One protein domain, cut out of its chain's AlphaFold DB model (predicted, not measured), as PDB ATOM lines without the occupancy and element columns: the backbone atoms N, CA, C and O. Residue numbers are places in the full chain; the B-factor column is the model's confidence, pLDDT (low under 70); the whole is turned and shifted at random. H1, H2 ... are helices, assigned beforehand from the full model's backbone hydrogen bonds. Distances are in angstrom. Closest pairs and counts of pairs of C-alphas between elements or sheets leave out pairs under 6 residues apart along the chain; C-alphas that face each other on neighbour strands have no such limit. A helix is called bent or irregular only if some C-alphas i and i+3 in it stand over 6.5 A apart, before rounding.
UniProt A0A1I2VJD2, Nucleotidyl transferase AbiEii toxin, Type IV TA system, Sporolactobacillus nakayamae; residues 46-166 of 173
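Overview. This is residues 46 to 166 of the 173 residues of the protein "Nucleotidyl transferase AbiEii toxin, Type IV TA system" of Sporolactobacillus nakayamae (UniProt A0A1I2VJD2). H1 runs through the middle of this model, and H2, H3 and H4 pack on it: H2 folds back beside it as a hairpin, H3 packs on its first residues, 46 to 51, and H4 crosses it near its other end. H6 runs beside H4 and crosses H2, the short H5 sits by its first residue, and residues 143 to 148 of the loop between H5 and H6 stick out. The printed part has 121 residues with six named helices, H1 to H6 in order, and no named strand; the class is all helix. It is compact, with a radius of gyration of the C-alphas of 14.1 A and spans of 42 by 33 by 23 A.

Arrangement. Begin at H1, residues 46 to 61. It touches H2, residues 70 to 85, closest at the C-alphas of Lys 52 and His 71, 5.6 A apart; this helical hairpin has a shallow tilt of 30 degrees, opposite ways. With residues 46 to 51 alone H1 touches H3, residues 88 to 102, at a steep tilt of 55 degrees; the closest C-alphas are those of Ile 50 and Phe 95, 6.5 A apart. With residues 57 to 60 alone it touches H4, residues 117 to 126, at a steep tilt of 65 degrees, closest at the C-alphas of Cys 57 and Thr 120, 6.5 A apart. H6, residues 152 to 164, is apart from H1. It touches residues 72 to 79 of H2 at a steep tilt of 49 degrees, with the C-alphas of His 76 and Val 155 closest at 5.7 A. It touches H4 at a shallow tilt of 29 degrees, opposite ways, with the C-alphas of Ile 125 and Lys 156 closest at 6.8 A. H5, residues 131 to 136, and H6 form a helical hairpin but only just touch, with 3 pairs of C-alphas within 8 A; the closest are Tyr 134 and Tyr 152, 6.5 A apart. Every O i to N i+4 pair is within hydrogen-bond range in H1, H4, H5 and H6, against 10 of 12 in H2 and 8 of 11 in H3.

Along the chain. Find C-alpha 46 at (196.875, 128.541, 195.277); from there H1 runs 23.2 A to C-alpha 61. H2 spans 21.8 A, with a kink of 49 degrees near residue 79, and is irregular: C-alphas 81 and 84 are 8.2 A apart. H3 spans 20.6 A, H4 14.4 A and H5 8.3 A. H6 runs 18.2 A and ends at C-alpha 164, (185.424, 116.528, 191.027).

Size, cuts and confidence. The two C-alphas farthest apart are those of Lys 113 and Asp 147, 43.8 A. Look for long links at residues 103 to 116 and 137 to 151. The printed part has no cut; its mean pLDDT is 88.7, and residues 137 to 148 are under 70.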
ATOM      1  N   GLU A  46     197.053 129.903 194.787       95.06
ATOM      2  CA  GLU A  46     196.875 128.541 195.277       95.06
ATOM      3  C   GLU A  46     196.595 128.542 196.781       95.06
ATOM      4  O   GLU A  46     195.677 127.868 197.249       95.06
ATOM      5  N   ARG A  47     197.325 129.366 197.540       95.12
ATOM      6  CA  ARG A  47     197.056 129.552 198.965       95.12
ATOM      7  C   ARG A  47     195.698 130.205 199.203       95.12
ATOM      8  O   ARG A  47     194.944 129.729 200.048       95.12
ATOM      9  N   THR A  48     195.382 131.259 198.451       95.50
ATOM     10  CA  THR A  48     194.091 131.955 198.553       95.50
ATOM     11  C   THR A  48     192.940 130.981 198.302       95.50
ATOM     12  O   THR A  48     191.983 130.946 199.066       95.50
ATOM     13  N   PHE A  49     193.049 130.134 197.275       96.31
ATOM     14  CA  PHE A  49     192.075 129.085 196.970       96.31
ATOM     15  C   PHE A  49     191.843 128.136 198.155       96.31
ATOM     16  O   PHE A  49     190.701 127.901 198.547       96.31
ATOM     17  N   ILE A  50     192.922 127.640 198.767       96.19
ATOM     18  CA  ILE A  50     192.844 126.739 199.925       96.19
ATOM     19  C   ILE A  50     192.197 127.438 201.128       96.19
ATOM     20  O   ILE A  50     191.310 126.869 201.763       96.19
ATOM     21  N   ASP A  51     192.582 128.683 201.423       95.25
ATOM     22  CA  ASP A  51     192.001 129.447 202.534       95.25
ATOM     23  C   ASP A  51     190.489 129.660 202.360       95.25
ATOM     24  O   ASP A  51     189.749 129.601 203.343       95.25
ATOM     25  N   LYS A  52     190.010 129.871 201.125       95.50
ATOM     26  CA  LYS A  52     188.575 130.024 200.829       95.50
ATOM     27  C   LYS A  52     187.803 128.713 200.996       95.50
ATOM     28  O   LYS A  52     186.681 128.749 201.498       95.50
ATOM     29  N   LEU A  53     188.395 127.575 200.625       96.19
ATOM     30  CA  LEU A  53     187.798 126.256 200.863       96.19
ATOM     31  C   LEU A  53     187.660 125.962 202.359       96.19
ATOM     32  O   LEU A  53     186.568 125.621 202.806       96.19
ATOM     33  N   PHE A  54     188.729 126.159 203.135       95.75
ATOM     34  CA  PHE A  54     188.661 125.975 204.586       95.75
ATOM     35  C   PHE A  54     187.664 126.935 205.232       95.75
ATOM     36  O   PHE A  54     186.862 126.500 206.045       95.75
ATOM     37  N   ALA A  55     187.634 128.209 204.826       94.19
ATOM     38  CA  ALA A  55     186.664 129.166 205.353       94.19
ATOM     39  C   ALA A  55     185.213 128.700 205.139       94.19
ATOM     40  O   ALA A  55     184.415 128.754 206.069       94.19
ATOM     41  N   LEU A  56     184.869 128.194 203.950       94.44
ATOM     42  CA  LEU A  56     183.534 127.650 203.682       94.44
ATOM     43  C   LEU A  56     183.185 126.471 204.598       94.44
ATOM     44  O   LEU A  56     182.077 126.422 205.137       94.44
ATOM     45  N   CYS A  57     184.123 125.546 204.804       94.69
ATOM     46  CA  CYS A  57     183.928 124.421 205.714       94.69
ATOM     47  C   CYS A  57     183.816 124.881 207.175       94.69
ATOM     48  O   CYS A  57     182.875 124.478 207.857       94.69
ATOM     49  N   ASP A  58     184.701 125.765 207.633       94.00
ATOM     50  CA  ASP A  58     184.691 126.327 208.987       94.00
ATOM     51  C   ASP A  58     183.361 127.032 209.280       94.00
ATOM     52  O   ASP A  58     182.710 126.733 210.278       94.00
ATOM     53  N   TYR A  59     182.896 127.901 208.375       92.12
ATOM     54  CA  TYR A  59     181.618 128.592 208.534       92.12
ATOM     55  C   TYR A  59     180.419 127.650 208.511       92.12
ATOM     56  O   TYR A  59     179.448 127.903 209.223       92.12
ATOM     57  N   SER A  60     180.479 126.566 207.732       90.94
ATOM     58  CA  SER A  60     179.418 125.558 207.753       90.94
ATOM     59  C   SER A  60     179.344 124.813 209.088       90.94
ATOM     60  O   SER A  60     178.254 124.543 209.579       90.94
ATOM     61  N   ILE A  61     180.488 124.539 209.719       91.06
ATOM     62  CA  ILE A  61     180.538 123.892 211.036       91.06
ATOM     63  C   ILE A  61     180.046 124.851 212.125       91.06
ATOM     64  O   ILE A  61     179.302 124.448 213.013       91.06
ATOM     65  N   ASP A  62     180.412 126.127 212.020       89.50
ATOM     66  CA  ASP A  62     180.029 127.181 212.963       89.50
ATOM     67  C   ASP A  62     178.585 127.690 212.761       89.50
ATOM     68  O   ASP A  62     178.130 128.584 213.471       89.50
ATOM     69  N   GLY A  63     177.863 127.177 211.754       87.75
ATOM     70  CA  GLY A  63     176.503 127.608 211.413       87.75
ATOM     71  C   GLY A  63     176.402 129.051 210.893       87.75
ATOM     72  O   GLY A  63     175.321 129.643 210.902       87.75
ATOM     73  N   LYS A  64     177.516 129.650 210.453       86.69
ATOM     74  CA  LYS A  64     177.607 131.053 210.019       86.69
ATOM     75  C   LYS A  64     177.429 131.188 208.510       86.69
ATOM     76  O   LYS A  64     178.389 131.386 207.767       86.69
ATOM     77  N   TYR A  65     176.185 131.140 208.055       82.75
ATOM     78  CA  TYR A  65     175.875 131.170 206.620       82.75
ATOM     79  C   TYR A  65     175.721 132.578 206.032       82.75
ATOM     80  O   TYR A  65     175.840 132.747 204.823       82.75
ATOM     81  N   THR A  66     175.517 133.598 206.866       82.94
ATOM     82  CA  THR A  66     175.288 134.983 206.427       82.94
ATOM     83  C   THR A  66     176.603 135.723 206.146       82.94
ATOM     84  O   THR A  66     177.530 135.678 206.952       82.94
ATOM     85  N   ARG A  67     176.673 136.452 205.026       82.94
ATOM     86  CA  ARG A  67     177.813 137.217 204.473       82.94
ATOM     87  C   ARG A  67     179.033 136.399 204.038       82.94
ATOM     88  O   ARG A  67     180.040 136.986 203.630       82.94
ATOM     89  N   ASN A  68     178.949 135.072 204.078       87.44
ATOM     90  CA  ASN A  68     180.073 134.168 203.820       87.44
ATOM     91  C   ASN A  68     179.977 133.452 202.462       87.44
ATOM     92  O   ASN A  68     180.969 132.884 201.998       87.44
ATOM     93  N   SER A  69     178.843 133.562 201.758       88.81
ATOM     94  CA  SER A  69     178.662 133.036 200.393       88.81
ATOM     95  C   SER A  69     179.639 133.623 199.368       88.81
ATOM     96  O   SER A  69     179.940 132.978 198.363       88.81
ATOM     97  N   ARG A  70     180.224 134.801 199.641       89.12
ATOM     98  CA  ARG A  70     181.265 135.423 198.802       89.12
ATOM     99  C   ARG A  70     182.468 134.521 198.538       89.12
ATOM    100  O   ARG A  70     183.126 134.667 197.516       89.12
ATOM    101  N   HIS A  71     182.754 133.569 199.424       92.62
ATOM    102  CA  HIS A  71     183.848 132.623 199.217       92.62
ATOM    103  C   HIS A  71     183.567 131.633 198.087       92.62
ATOM    104  O   HIS A  71     184.502 131.235 197.397       92.62
ATOM    105  N   LEU A  72     182.297 131.294 197.839       92.81
ATOM    106  CA  LEU A  72     181.919 130.511 196.666       92.81
ATOM    107  C   LEU A  72     182.208 131.297 195.378       92.81
ATOM    108  O   LEU A  72     182.805 130.754 194.450       92.81
ATOM    109  N   TYR A  73     181.862 132.590 195.346       91.69
ATOM    110  CA  TYR A  73     182.195 133.476 194.226       91.69
ATOM    111  C   TYR A  73     183.712 133.599 194.019       91.69
ATOM    112  O   TYR A  73     184.196 133.402 192.903       91.69
ATOM    113  N   ASP A  74     184.469 133.858 195.092       92.50
ATOM    114  CA  ASP A  74     185.931 133.954 195.047       92.50
ATOM    115  C   ASP A  74     186.538 132.676 194.430       92.50
ATOM    116  O   ASP A  74     187.371 132.751 193.526       92.50
ATOM    117  N   LEU A  75     186.082 131.493 194.860       95.12
ATOM    118  CA  LEU A  75     186.537 130.206 194.322       95.12
ATOM    119  C   LEU A  75     186.171 130.012 192.852       95.12
ATOM    120  O   LEU A  75     187.003 129.531 192.080       95.12
ATOM    121  N   HIS A  76     184.961 130.405 192.448       94.06
ATOM    122  CA  HIS A  76     184.565 130.384 191.043       94.06
ATOM    123  C   HIS A  76     185.503 131.243 190.190       94.06
ATOM    124  O   HIS A  76     186.010 130.764 189.175       94.06
ATOM    125  N   MET A  77     185.777 132.480 190.610       92.69
ATOM    126  CA  MET A  77     186.647 133.398 189.873       92.69
ATOM    127  C   MET A  77     188.085 132.889 189.806       92.69
ATOM    128  O   MET A  77     188.681 132.866 188.726       92.69
ATOM    129  N   ILE A  78     188.619 132.400 190.930       94.50
ATOM    130  CA  ILE A  78     189.953 131.803 190.984       94.50
ATOM    131  C   ILE A  78     190.047 130.617 190.021       94.50
ATOM    132  O   ILE A  78     190.967 130.554 189.207       94.50
ATOM    133  N   TYR A  79     189.091 129.692 190.073       94.44
ATOM    134  CA  TYR A  79     189.102 128.518 189.210       94.44
ATOM    135  C   TYR A  79     188.930 128.896 187.735       94.44
ATOM    136  O   TYR A  79     189.681 128.430 186.882       94.44
ATOM    137  N   LYS A  80     188.007 129.808 187.417       93.12
ATOM    138  CA  LYS A  80     187.773 130.292 186.050       93.12
ATOM    139  C   LYS A  80     189.034 130.902 185.428       93.12
ATOM    140  O   LYS A  80     189.339 130.596 184.278       93.12
ATOM    141  N   MET A  81     189.752 131.746 186.169       91.81
ATOM    142  CA  MET A  81     190.912 132.489 185.657       91.81
ATOM    143  C   MET A  81     192.224 131.703 185.747       91.81
ATOM    144  O   MET A  81     193.081 131.831 184.876       91.81
ATOM    145  N   TYR A  82     192.388 130.882 186.787       93.00
ATOM    146  CA  TYR A  82     193.673 130.285 187.147       93.00
ATOM    147  C   TYR A  82     193.655 128.756 187.209       93.00
ATOM    148  O   TYR A  82     194.631 128.183 187.687       93.00
ATOM    149  N   LYS A  83     192.621 128.067 186.690       91.12
ATOM    150  CA  LYS A  83     192.560 126.585 186.670       91.12
ATOM    151  C   LYS A  83     193.867 125.914 186.225       91.12
ATOM    152  O   LYS A  83     194.279 124.931 186.823       91.12
ATOM    153  N   ASN A  84     194.552 126.482 185.231       89.88
ATOM    154  CA  ASN A  84     195.780 125.921 184.661       89.88
ATOM    155  C   ASN A  84     197.007 126.046 185.586       89.88
ATOM    156  O   ASN A  84     198.021 125.402 185.333       89.88
ATOM    157  N   ARG A  85     196.948 126.879 186.636       87.81
ATOM    158  CA  ARG A  85     198.007 126.969 187.655       87.81
ATOM    159  C   ARG A  85     197.943 125.821 188.658       87.81
ATOM    160  O   ARG A  85     198.954 125.488 189.274       87.81
ATOM    161  N   PHE A  86     196.772 125.213 188.826       89.69
ATOM    162  CA  PHE A  86     196.590 124.147 189.794       89.69
ATOM    163  C   PHE A  86     197.143 122.831 189.256       89.69
ATOM    164  O   PHE A  86     196.684 122.300 188.249       89.69
ATOM    165  N   ASN A  87     198.130 122.297 189.968       87.75
ATOM    166  CA  ASN A  87     198.681 120.970 189.745       87.75
ATOM    167  C   ASN A  87     198.474 120.154 191.028       87.75
ATOM    168  O   ASN A  87     198.903 120.587 192.102       87.75
ATOM    169  N   SER A  88     197.835 118.988 190.910       86.06
ATOM    170  CA  SER A  88     197.532 118.087 192.028       86.06
ATOM    171  C   SER A  88     198.760 117.741 192.877       86.06
ATOM    172  O   SER A  88     198.668 117.749 194.105       86.06
ATOM    173  N   ASP A  89     199.918 117.531 192.251       86.94
ATOM    174  CA  ASP A  89     201.168 117.168 192.927       86.94
ATOM    175  C   ASP A  89     201.723 118.318 193.774       86.94
ATOM    176  O   ASP A  89     202.406 118.094 194.772       86.94
ATOM    177  N   LYS A  90     201.411 119.565 193.401       89.38
ATOM    178  CA  LYS A  90     201.862 120.769 194.116       89.38
ATOM    179  C   LYS A  90     200.842 121.264 195.137       89.38
ATOM    180  O   LYS A  90     201.226 121.716 196.213       89.38
ATOM    181  N   ILE A  91     199.550 121.189 194.818       92.69
ATOM    182  CA  ILE A  91     198.495 121.728 195.681       92.69
ATOM    183  C   ILE A  91     198.222 120.825 196.888       92.69
ATOM    184  O   ILE A  91     197.951 121.332 197.972       92.69
ATOM    185  N   ARG A  92     198.332 119.497 196.744       91.12
ATOM    186  CA  ARG A  92     198.064 118.557 197.845       91.12
ATOM    187  C   ARG A  92     199.021 118.744 199.030       91.12
ATOM    188  O   ARG A  92     198.524 118.904 200.143       91.12
ATOM    189  N   PRO A  93     200.353 118.829 198.837       93.31
ATOM    190  CA  PRO A  93     201.260 119.183 199.927       93.31
ATOM    191  C   PRO A  93     200.947 120.550 200.543       93.31
ATOM    192  O   PRO A  93     201.119 120.737 201.746       93.31
ATOM    193  N   LEU A  94     200.470 121.504 199.735       95.25
ATOM    194  CA  LEU A  94     200.120 122.830 200.227       95.25
ATOM    195  C   LEU A  94     198.892 122.796 201.146       95.25
ATOM    196  O   LEU A  94     198.910 123.467 202.171       95.25
ATOM    197  N   PHE A  95     197.869 121.984 200.853       95.38
ATOM    198  CA  PHE A  95     196.727 121.796 201.762       95.38
ATOM    199  C   PHE A  95     197.178 121.393 203.163       95.38
ATOM    200  O   PHE A  95     196.709 121.979 204.137       95.38
ATOM    201  N   LYS A  96     198.123 120.451 203.260       93.62
ATOM    202  CA  LYS A  96     198.675 120.005 204.541       93.62
ATOM    203  C   LYS A  96     199.369 121.140 205.291       93.62
ATOM    204  O   LYS A  96     199.035 121.414 206.437       93.62
ATOM    205  N   GLN A  97     200.284 121.848 204.630       94.62
ATOM    206  CA  GLN A  97     201.014 122.953 205.264       94.62
ATOM    207  C   GLN A  97     200.076 124.081 205.716       94.62
ATOM    208  O   GLN A  97     200.273 124.689 206.766       94.62
ATOM    209  N   VAL A  98     199.040 124.371 204.923       94.81
ATOM    210  CA  VAL A  98     198.035 125.375 205.280       94.81
ATOM    211  C   VAL A  98     197.170 124.894 206.438       94.81
ATOM    212  O   VAL A  98     196.878 125.694 207.322       94.81
ATOM    213  N   ALA A  99     196.795 123.615 206.477       94.38
ATOM    214  CA  ALA A  99     196.056 123.043 207.595       94.38
ATOM    215  C   ALA A  99     196.855 123.132 208.906       94.38
ATOM    216  O   ALA A  99     196.343 123.661 209.888       94.38
ATOM    217  N   GLU A 100     198.131 122.732 208.893       93.00
ATOM    218  CA  GLU A 100     199.050 122.851 210.038       93.00
ATOM    219  C   GLU A 100     199.214 124.304 210.517       93.00
ATOM    220  O   GLU A 100     199.355 124.574 211.712       93.00
ATOM    221  N   GLU A 101     199.211 125.268 209.592       92.62
ATOM    222  CA  GLU A 101     199.257 126.681 209.958       92.62
ATOM    223  C   GLU A 101     197.924 127.148 210.557       92.62
ATOM    224  O   GLU A 101     197.912 127.831 211.580       92.62
ATOM    225  N   ARG A 102     196.796 126.775 209.948       91.56
ATOM    226  CA  ARG A 102     195.456 127.180 210.392       91.56
ATOM    227  C   ARG A 102     195.066 126.550 211.722       91.56
ATOM    228  O   ARG A 102     194.415 127.228 212.510       91.56
ATOM    229  N   SER A 103     195.499 125.324 212.012       89.94
ATOM    230  CA  SER A 103     195.183 124.605 213.256       89.94
ATOM    231  C   SER A 103     195.709 125.295 214.521       89.94
ATOM    232  O   SER A 103     195.366 124.897 215.627       89.94
ATOM    233  N   LYS A 104     196.544 126.332 214.377       89.12
ATOM    234  CA  LYS A 104     196.964 127.227 215.468       89.12
ATOM    235  C   LYS A 104     195.893 128.250 215.875       89.12
ATOM    236  O   LYS A 104     196.124 129.016 216.807       89.12
ATOM    237  N   SER A 105     194.782 128.328 215.144       85.94
ATOM    238  CA  SER A 105     193.639 129.200 215.419       85.94
ATOM    239  C   SER A 105     192.475 128.392 215.990       85.94
ATOM    240  O   SER A 105     192.148 127.331 215.459       85.94
ATOM    241  N   ASP A 106     191.789 128.934 216.996       81.81
ATOM    242  CA  ASP A 106     190.685 128.261 217.700       81.81
ATOM    243  C   ASP A 106     189.446 128.007 216.818       81.81
ATOM    244  O   ASP A 106     188.599 127.183 217.149       81.81
ATOM    245  N   HIS A 107     189.344 128.693 215.675       81.94
ATOM    246  CA  HIS A 107     188.200 128.607 214.758       81.94
ATOM    247  C   HIS A 107     188.481 127.807 213.476       81.94
ATOM    248  O   HIS A 107     187.688 127.848 212.538       81.94
ATOM    249  N   ALA A 108     189.611 127.099 213.397       88.38
ATOM    250  CA  ALA A 108     189.997 126.322 212.220       88.38
ATOM    251  C   ALA A 108     189.509 124.863 212.296       88.38
ATOM    252  O   ALA A 108     190.302 123.921 212.245       88.38
ATOM    253  N   TYR A 109     188.193 124.676 212.424       90.44
ATOM    254  CA  TYR A 109     187.560 123.368 212.629       90.44
ATOM    255  C   TYR A 109     187.845 122.365 211.501       90.44
ATOM    256  O   TYR A 109     187.966 121.167 211.744       90.44
ATOM    257  N   SER A 110     187.968 122.849 210.266       93.25
ATOM    258  CA  SER A 110     188.204 122.038 209.068       93.25
ATOM    259  C   SER A 110     189.681 121.762 208.775       93.25
ATOM    260  O   SER A 110     189.995 120.964 207.893       93.25
ATOM    261  N   ALA A 111     190.597 122.385 209.520       91.88
ATOM    262  CA  ALA A 111     192.045 122.231 209.362       91.88
ATOM    263  C   ALA A 111     192.652 121.173 210.306       91.88
ATOM    264  O   ALA A 111     193.868 121.113 210.472       91.88
ATOM    265  N   VAL A 112     191.819 120.359 210.957       92.06
ATOM    266  CA  VAL A 112     192.270 119.326 211.897       92.06
ATOM    267  C   VAL A 112     192.627 118.024 211.181       92.06
ATOM    268  O   VAL A 112     192.084 117.693 210.125       92.06
ATOM    269  N   LYS A 113     193.527 117.246 211.785       91.75
ATOM    270  CA  LYS A 113     193.935 115.939 211.259       91.75
ATOM    271  C   LYS A 113     192.735 114.999 211.103       91.75
ATOM    272  O   LYS A 113     191.885 114.919 211.988       91.75
ATOM    273  N   ASN A 114     192.709 114.245 210.006       92.56
ATOM    274  CA  ASN A 114     191.636 113.345 209.576       92.56
ATOM    275  C   ASN A 114     190.297 114.040 209.265       92.56
ATOM    276  O   ASN A 114     189.276 113.360 209.122       92.56
ATOM    277  N   PHE A 115     190.264 115.373 209.145       94.50
ATOM    278  CA  PHE A 115     189.051 116.073 208.739       94.50
ATOM    279  C   PHE A 115     188.652 115.673 207.318       94.50
ATOM    280  O   PHE A 115     189.466 115.744 206.397       94.50
ATOM    281  N   LYS A 116     187.391 115.277 207.121       95.81
ATOM    282  CA  LYS A 116     186.868 114.814 205.829       95.81
ATOM    283  C   LYS A 116     186.486 115.979 204.915       95.81
ATOM    284  O   LYS A 116     185.307 116.203 204.635       95.81
ATOM    285  N   LEU A 117     187.490 116.714 204.439       95.12
ATOM    286  CA  LEU A 117     187.296 117.957 203.689       95.12
ATOM    287  C   LEU A 117     186.362 117.783 202.484       95.12
ATOM    288  O   LEU A 117     185.387 118.520 202.345       95.12
ATOM    289  N   LEU A 118     186.614 116.774 201.647       95.69
ATOM    290  CA  LEU A 118     185.819 116.542 200.439       95.69
ATOM    291  C   LEU A 118     184.352 116.203 200.750       95.69
ATOM    292  O   LEU A 118     183.453 116.631 200.026       95.69
ATOM    293  N   GLU A 119     184.101 115.445 201.822       95.81
ATOM    294  CA  GLU A 119     182.746 115.086 202.260       95.81
ATOM    295  C   GLU A 119     181.982 116.332 202.721       95.81
ATOM    296  O   GLU A 119     180.855 116.561 202.279       95.81
ATOM    297  N   THR A 120     182.616 117.193 203.522       95.38
ATOM    298  CA  THR A 120     182.021 118.461 203.963       95.38
ATOM    299  C   THR A 120     181.735 119.394 202.787       95.38
ATOM    300  O   THR A 120     180.646 119.962 202.721       95.38
ATOM    301  N   CYS A 121     182.656 119.522 201.824       95.31
ATOM    302  CA  CYS A 121     182.420 120.322 200.620       95.31
ATOM    303  C   CYS A 121     181.209 119.816 199.817       95.31
ATOM    304  O   CYS A 121     180.404 120.620 199.350       95.31
ATOM    305  N   ARG A 122     181.052 118.491 199.677       95.50
ATOM    306  CA  ARG A 122     179.882 117.894 199.008       95.50
ATOM    307  C   ARG A 122     178.592 118.186 199.763       95.50
ATOM    308  O   ARG A 122     177.611 118.590 199.145       95.50
ATOM    309  N   LYS A 123     178.602 118.028 201.089       94.94
ATOM    310  CA  LYS A 123     177.444 118.308 201.948       94.94
ATOM    311  C   LYS A 123     176.965 119.754 201.793       94.94
ATOM    312  O   LYS A 123     175.790 119.985 201.537       94.94
ATOM    313  N   LEU A 124     177.898 120.702 201.862       91.94
ATOM    314  CA  LEU A 124     177.645 122.140 201.752       91.94
ATOM    315  C   LEU A 124     176.893 122.512 200.467       91.94
ATOM    316  O   LEU A 124     175.969 123.321 200.509       91.94
ATOM    317  N   ILE A 125     177.276 121.914 199.336       90.81
ATOM    318  CA  ILE A 125     176.631 122.159 198.040       90.81
ATOM    319  C   ILE A 125     175.313 121.406 197.881       90.81
ATOM    320  O   ILE A 125     174.376 121.949 197.297       90.81
ATOM    321  N   ASN A 126     175.228 120.171 198.371       92.38
ATOM    322  CA  ASN A 126     174.009 119.374 198.259       92.38
ATOM    323  C   ASN A 126     172.861 119.971 199.080       92.38
ATOM    324  O   ASN A 126     171.714 119.915 198.652       92.38
ATOM    325  N   GLU A 127     173.176 120.551 200.237       91.50
ATOM    326  CA  GLU A 127     172.195 121.160 201.139       91.50
ATOM    327  C   GLU A 127     171.996 122.666 200.886       91.50
ATOM    328  O   GLU A 127     171.240 123.313 201.604       91.50
ATOM    329  N   ASP A 128     172.656 123.235 199.868       91.88
ATOM    330  CA  ASP A 128     172.515 124.638 199.454       91.88
ATOM    331  C   ASP A 128     172.685 125.668 200.590       91.88
ATOM    332  O   ASP A 128     172.064 126.733 200.599       91.88
ATOM    333  N   TYR A 129     173.596 125.386 201.526       89.69
ATOM    334  CA  TYR A 129     173.807 126.167 202.755       89.69
ATOM    335  C   TYR A 129     173.993 127.672 202.542       89.69
ATOM    336  O   TYR A 129     173.550 128.478 203.356       89.69
ATOM    337  N   PHE A 130     174.647 128.059 201.449       89.88
ATOM    338  CA  PHE A 130     174.963 129.456 201.154       89.88
ATOM    339  C   PHE A 130     174.043 130.079 200.098       89.88
ATOM    340  O   PHE A 130     174.251 131.238 199.749       89.88
ATOM    341  N   LYS A 131     173.035 129.356 199.589       92.19
ATOM    342  CA  LYS A 131     172.161 129.844 198.511       92.19
ATOM    343  C   LYS A 131     171.404 131.105 198.910       92.19
ATOM    344  O   LYS A 131     171.513 132.123 198.233       92.19
ATOM    345  N   ALA A 132     170.707 131.050 200.045       90.50
ATOM    346  CA  ALA A 132     169.933 132.180 200.556       90.50
ATOM    347  C   ALA A 132     170.815 133.417 200.796       90.50
ATOM    348  O   ALA A 132     170.411 134.536 200.495       90.50
ATOM    349  N   ASP A 133     172.039 133.213 201.290       89.25
ATOM    350  CA  ASP A 133     172.998 134.299 201.495       89.25
ATOM    351  C   ASP A 133     173.514 134.882 200.173       89.25
ATOM    352  O   ASP A 133     173.607 136.101 200.034       89.25
ATOM    353  N   TYR A 134     173.823 134.025 199.197       89.25
ATOM    354  CA  TYR A 134     174.335 134.437 197.891       89.25
ATOM    355  C   TYR A 134     173.298 135.249 197.110       89.25
ATOM    356  O   TYR A 134     173.626 136.278 196.526       89.25
ATOM    357  N   GLU A 135     172.046 134.788 197.101       88.12
ATOM    358  CA  GLU A 135     170.938 135.432 196.390       88.12
ATOM    359  C   GLU A 135     170.424 136.677 197.130       88.12
ATOM    360  O   GLU A 135     169.996 137.638 196.495       88.12
ATOM    361  N   GLY A 136     170.500 136.687 198.466       81.31
ATOM    362  CA  GLY A 136     170.052 137.803 199.303       81.31
ATOM    363  C   GLY A 136     171.063 138.944 199.461       81.31
ATOM    364  O   GLY A 136     170.695 140.019 199.933       81.31
ATOM    365  N   THR A 137     172.330 138.744 199.083       68.56
ATOM    366  CA  THR A 137     173.398 139.732 199.297       68.56
ATOM    367  C   THR A 137     173.783 140.445 198.001       68.56
ATOM    368  O   THR A 137     174.424 139.876 197.122       68.56
ATOM    369  N   SER A 138     173.520 141.753 197.923       63.03
ATOM    370  CA  SER A 138     173.909 142.609 196.785       63.03
ATOM    371  C   SER A 138     175.428 142.793 196.610       63.03
ATOM    372  O   SER A 138     175.886 143.221 195.556       63.03
ATOM    373  N   ASN A 139     176.227 142.442 197.624       62.66
ATOM    374  CA  ASN A 139     177.668 142.721 197.702       62.66
ATOM    375  C   ASN A 139     178.571 141.503 197.434       62.66
ATOM    376  O   ASN A 139     179.766 141.543 197.740       62.66
ATOM    377  N   VAL A 140     178.037 140.395 196.915       62.19
ATOM    378  CA  VAL A 140     178.869 139.219 196.597       62.19
ATOM    379  C   VAL A 140     179.802 139.500 195.410       62.19
ATOM    380  O   VAL A 140     180.910 138.974 195.365       62.19
ATOM    381  N   GLN A 141     179.398 140.381 194.490       68.19
ATOM    382  CA  GLN A 141     180.016 140.549 193.168       68.19
ATOM    383  C   GLN A 141     180.499 141.986 192.920       68.19
ATOM    384  O   GLN A 141     180.210 142.578 191.886       68.19
ATOM    385  N   LEU A 142     181.234 142.552 193.883       60.06
ATOM    386  CA  LEU A 142     181.585 143.985 193.966       60.06
ATOM    387  C   LEU A 142     182.282 144.600 192.733       60.06
ATOM    388  O   LEU A 142     182.333 145.821 192.638       60.06
ATOM    389  N   PHE A 143     182.831 143.794 191.820       56.16
ATOM    390  CA  PHE A 143     183.642 144.273 190.692       56.16
ATOM    391  C   PHE A 143     183.180 143.773 189.321       56.16
ATOM    392  O   PHE A 143     183.908 143.923 188.342       56.16
ATOM    393  N   LEU A 144     181.996 143.160 189.227       56.75
ATOM    394  CA  LEU A 144     181.407 142.863 187.924       56.75
ATOM    395  C   LEU A 144     180.496 144.015 187.493       56.75
ATOM    396  O   LEU A 144     179.792 144.569 188.339       56.75
ATOM    397  N   PRO A 145     180.477 144.364 186.193       52.06
ATOM    398  CA  PRO A 145     179.435 145.223 185.653       52.06
ATOM    399  C   PRO A 145     178.069 144.646 186.030       52.06
ATOM    400  O   PRO A 145     177.841 143.443 185.872       52.06
ATOM    401  N   SER A 146     177.167 145.503 186.509       55.44
ATOM    402  CA  SER A 146     175.806 145.151 186.943       55.44
ATOM    403  C   SER A 146     174.996 144.375 185.891       55.44
ATOM    404  O   SER A 146     173.993 143.750 186.226       55.44
ATOM    405  N   ASP A 147     175.447 144.387 184.638       57.28
ATOM    406  CA  ASP A 147     174.748 143.847 183.474       57.28
ATOM    407  C   ASP A 147     174.967 142.337 183.248       57.28
ATOM    408  O   ASP A 147     174.332 141.748 182.372       57.28
ATOM    409  N   SER A 148     175.838 141.666 184.019       66.69
ATOM    410  CA  SER A 148     175.986 140.199 183.950       66.69
ATOM    411  C   SER A 148     176.382 139.570 185.296       66.69
ATOM    412  O   SER A 148     177.523 139.129 185.476       66.69
ATOM    413  N   PRO A 149     175.456 139.516 186.274       79.12
ATOM    414  CA  PRO A 149     175.727 138.874 187.552       79.12
ATOM    415  C   PRO A 149     175.891 137.358 187.381       79.12
ATOM    416  O   PRO A 149     175.119 136.682 186.700       79.12
ATOM    417  N   ILE A 150     176.886 136.795 188.058       87.44
ATOM    418  CA  ILE A 150     177.108 135.355 188.151       87.44
ATOM    419  C   ILE A 150     176.088 134.771 189.128       87.44
ATOM    420  O   ILE A 150     176.147 135.032 190.330       87.44
ATOM    421  N   SER A 151     175.150 133.974 188.622       90.56
ATOM    422  CA  SER A 151     174.132 133.329 189.453       90.56
ATOM    423  C   SER A 151     174.733 132.303 190.419       90.56
ATOM    424  O   SER A 151     175.804 131.737 190.170       90.56
ATOM    425  N   TYR A 152     174.007 132.015 191.504       91.94
ATOM    426  CA  TYR A 152     174.390 130.965 192.447       91.94
ATOM    427  C   TYR A 152     174.573 129.615 191.740       91.94
ATOM    428  O   TYR A 152     175.556 128.927 191.990       91.94
ATOM    429  N   GLU A 153     173.708 129.274 190.780       93.06
ATOM    430  CA  GLU A 153     173.819 128.027 190.012       93.06
ATOM    431  C   GLU A 153     175.128 127.926 189.213       93.06
ATOM    432  O   GLU A 153     175.733 126.856 189.137       93.06
ATOM    433  N   ILE A 154     175.630 129.028 188.640       93.56
ATOM    434  CA  ILE A 154     176.932 129.024 187.949       93.56
ATOM    435  C   ILE A 154     178.057 128.727 188.943       93.56
ATOM    436  O   ILE A 154     178.931 127.896 188.672       93.56
ATOM    437  N   VAL A 155     178.028 129.386 190.099       93.69
ATOM    438  CA  VAL A 155     179.039 129.202 191.138       93.69
ATOM    439  C   VAL A 155     178.973 127.793 191.732       93.69
ATOM    440  O   VAL A 155     180.010 127.144 191.863       93.69
ATOM    441  N   LYS A 156     177.771 127.278 192.001       95.31
ATOM    442  CA  LYS A 156     177.515 125.910 192.461       95.31
ATOM    443  C   LYS A 156     178.106 124.889 191.495       95.31
ATOM    444  O   LYS A 156     178.922 124.061 191.894       95.31
ATOM    445  N   ASN A 157     177.793 125.008 190.206       96.06
ATOM    446  CA  ASN A 157     178.344 124.138 189.167       96.06
ATOM    447  C   ASN A 157     179.872 124.238 189.063       96.06
ATOM    448  O   ASN A 157     180.557 123.244 188.818       96.06
ATOM    449  N   SER A 158     180.434 125.430 189.259       95.56
ATOM    450  CA  SER A 158     181.883 125.612 189.317       95.56
ATOM    451  C   SER A 158     182.504 124.913 190.525       95.56
ATOM    452  O   SER A 158     183.570 124.318 190.396       95.56
ATOM    453  N   PHE A 159     181.854 124.968 191.686       96.44
ATOM    454  CA  PHE A 159     182.328 124.312 192.899       96.44
ATOM    455  C   PHE A 159     182.236 122.786 192.800       96.44
ATOM    456  O   PHE A 159     183.172 122.099 193.198       96.44
ATOM    457  N   ILE A 160     181.183 122.252 192.172       96.50
ATOM    458  CA  ILE A 160     181.084 120.822 191.837       96.50
ATOM    459  C   ILE A 160     182.284 120.395 190.983       96.50
ATOM    460  O   ILE A 160     182.997 119.462 191.348       96.50
ATOM    461  N   LYS A 161     182.603 121.148 189.920       96.19
ATOM    462  CA  LYS A 161     183.790 120.882 189.086       96.19
ATOM    463  C   LYS A 161     185.095 120.923 189.883       96.19
ATOM    464  O   LYS A 161     185.988 120.126 189.619       96.19
ATOM    465  N   ILE A 162     185.220 121.837 190.849       95.50
ATOM    466  CA  ILE A 162     186.385 121.906 191.742       95.50
ATOM    467  C   ILE A 162     186.495 120.630 192.591       95.50
ATOM    468  O   ILE A 162     187.567 120.032 192.642       95.50
ATOM    469  N   ILE A 163     185.407 120.183 193.219       94.88
ATOM    470  CA  ILE A 163     185.369 118.949 194.025       94.88
ATOM    471  C   ILE A 163     185.736 117.727 193.169       94.88
ATOM    472  O   ILE A 163     186.488 116.860 193.609       94.88
ATOM    473  N   GLU A 164     185.222 117.657 191.943       94.19
ATOM    474  CA  GLU A 164     185.424 116.528 191.027       94.19
ATOM    475  C   GLU A 164     186.793 116.538 190.332       94.19
ATOM    476  O   GLU A 164     187.248 115.502 189.857       94.19
ATOM    477  N   SER A 165     187.489 117.679 190.313       92.12
ATOM    478  CA  SER A 165     188.792 117.830 189.645       92.12
ATOM    479  C   SER A 165     189.940 117.030 190.277       92.12
ATOM    480  O   SER A 165     191.017 116.935 189.695       92.12
ATOM    481  N   GLY A 166     189.752 116.492 191.488       91.31
ATOM    482  CA  GLY A 166     190.802 115.798 192.243       91.31
ATOM    483  C   GLY A 166     191.834 116.718 192.915       91.31
ATOM    484  O   GLY A 166     192.798 116.210 193.506       91.31
TER     485      GLY A 166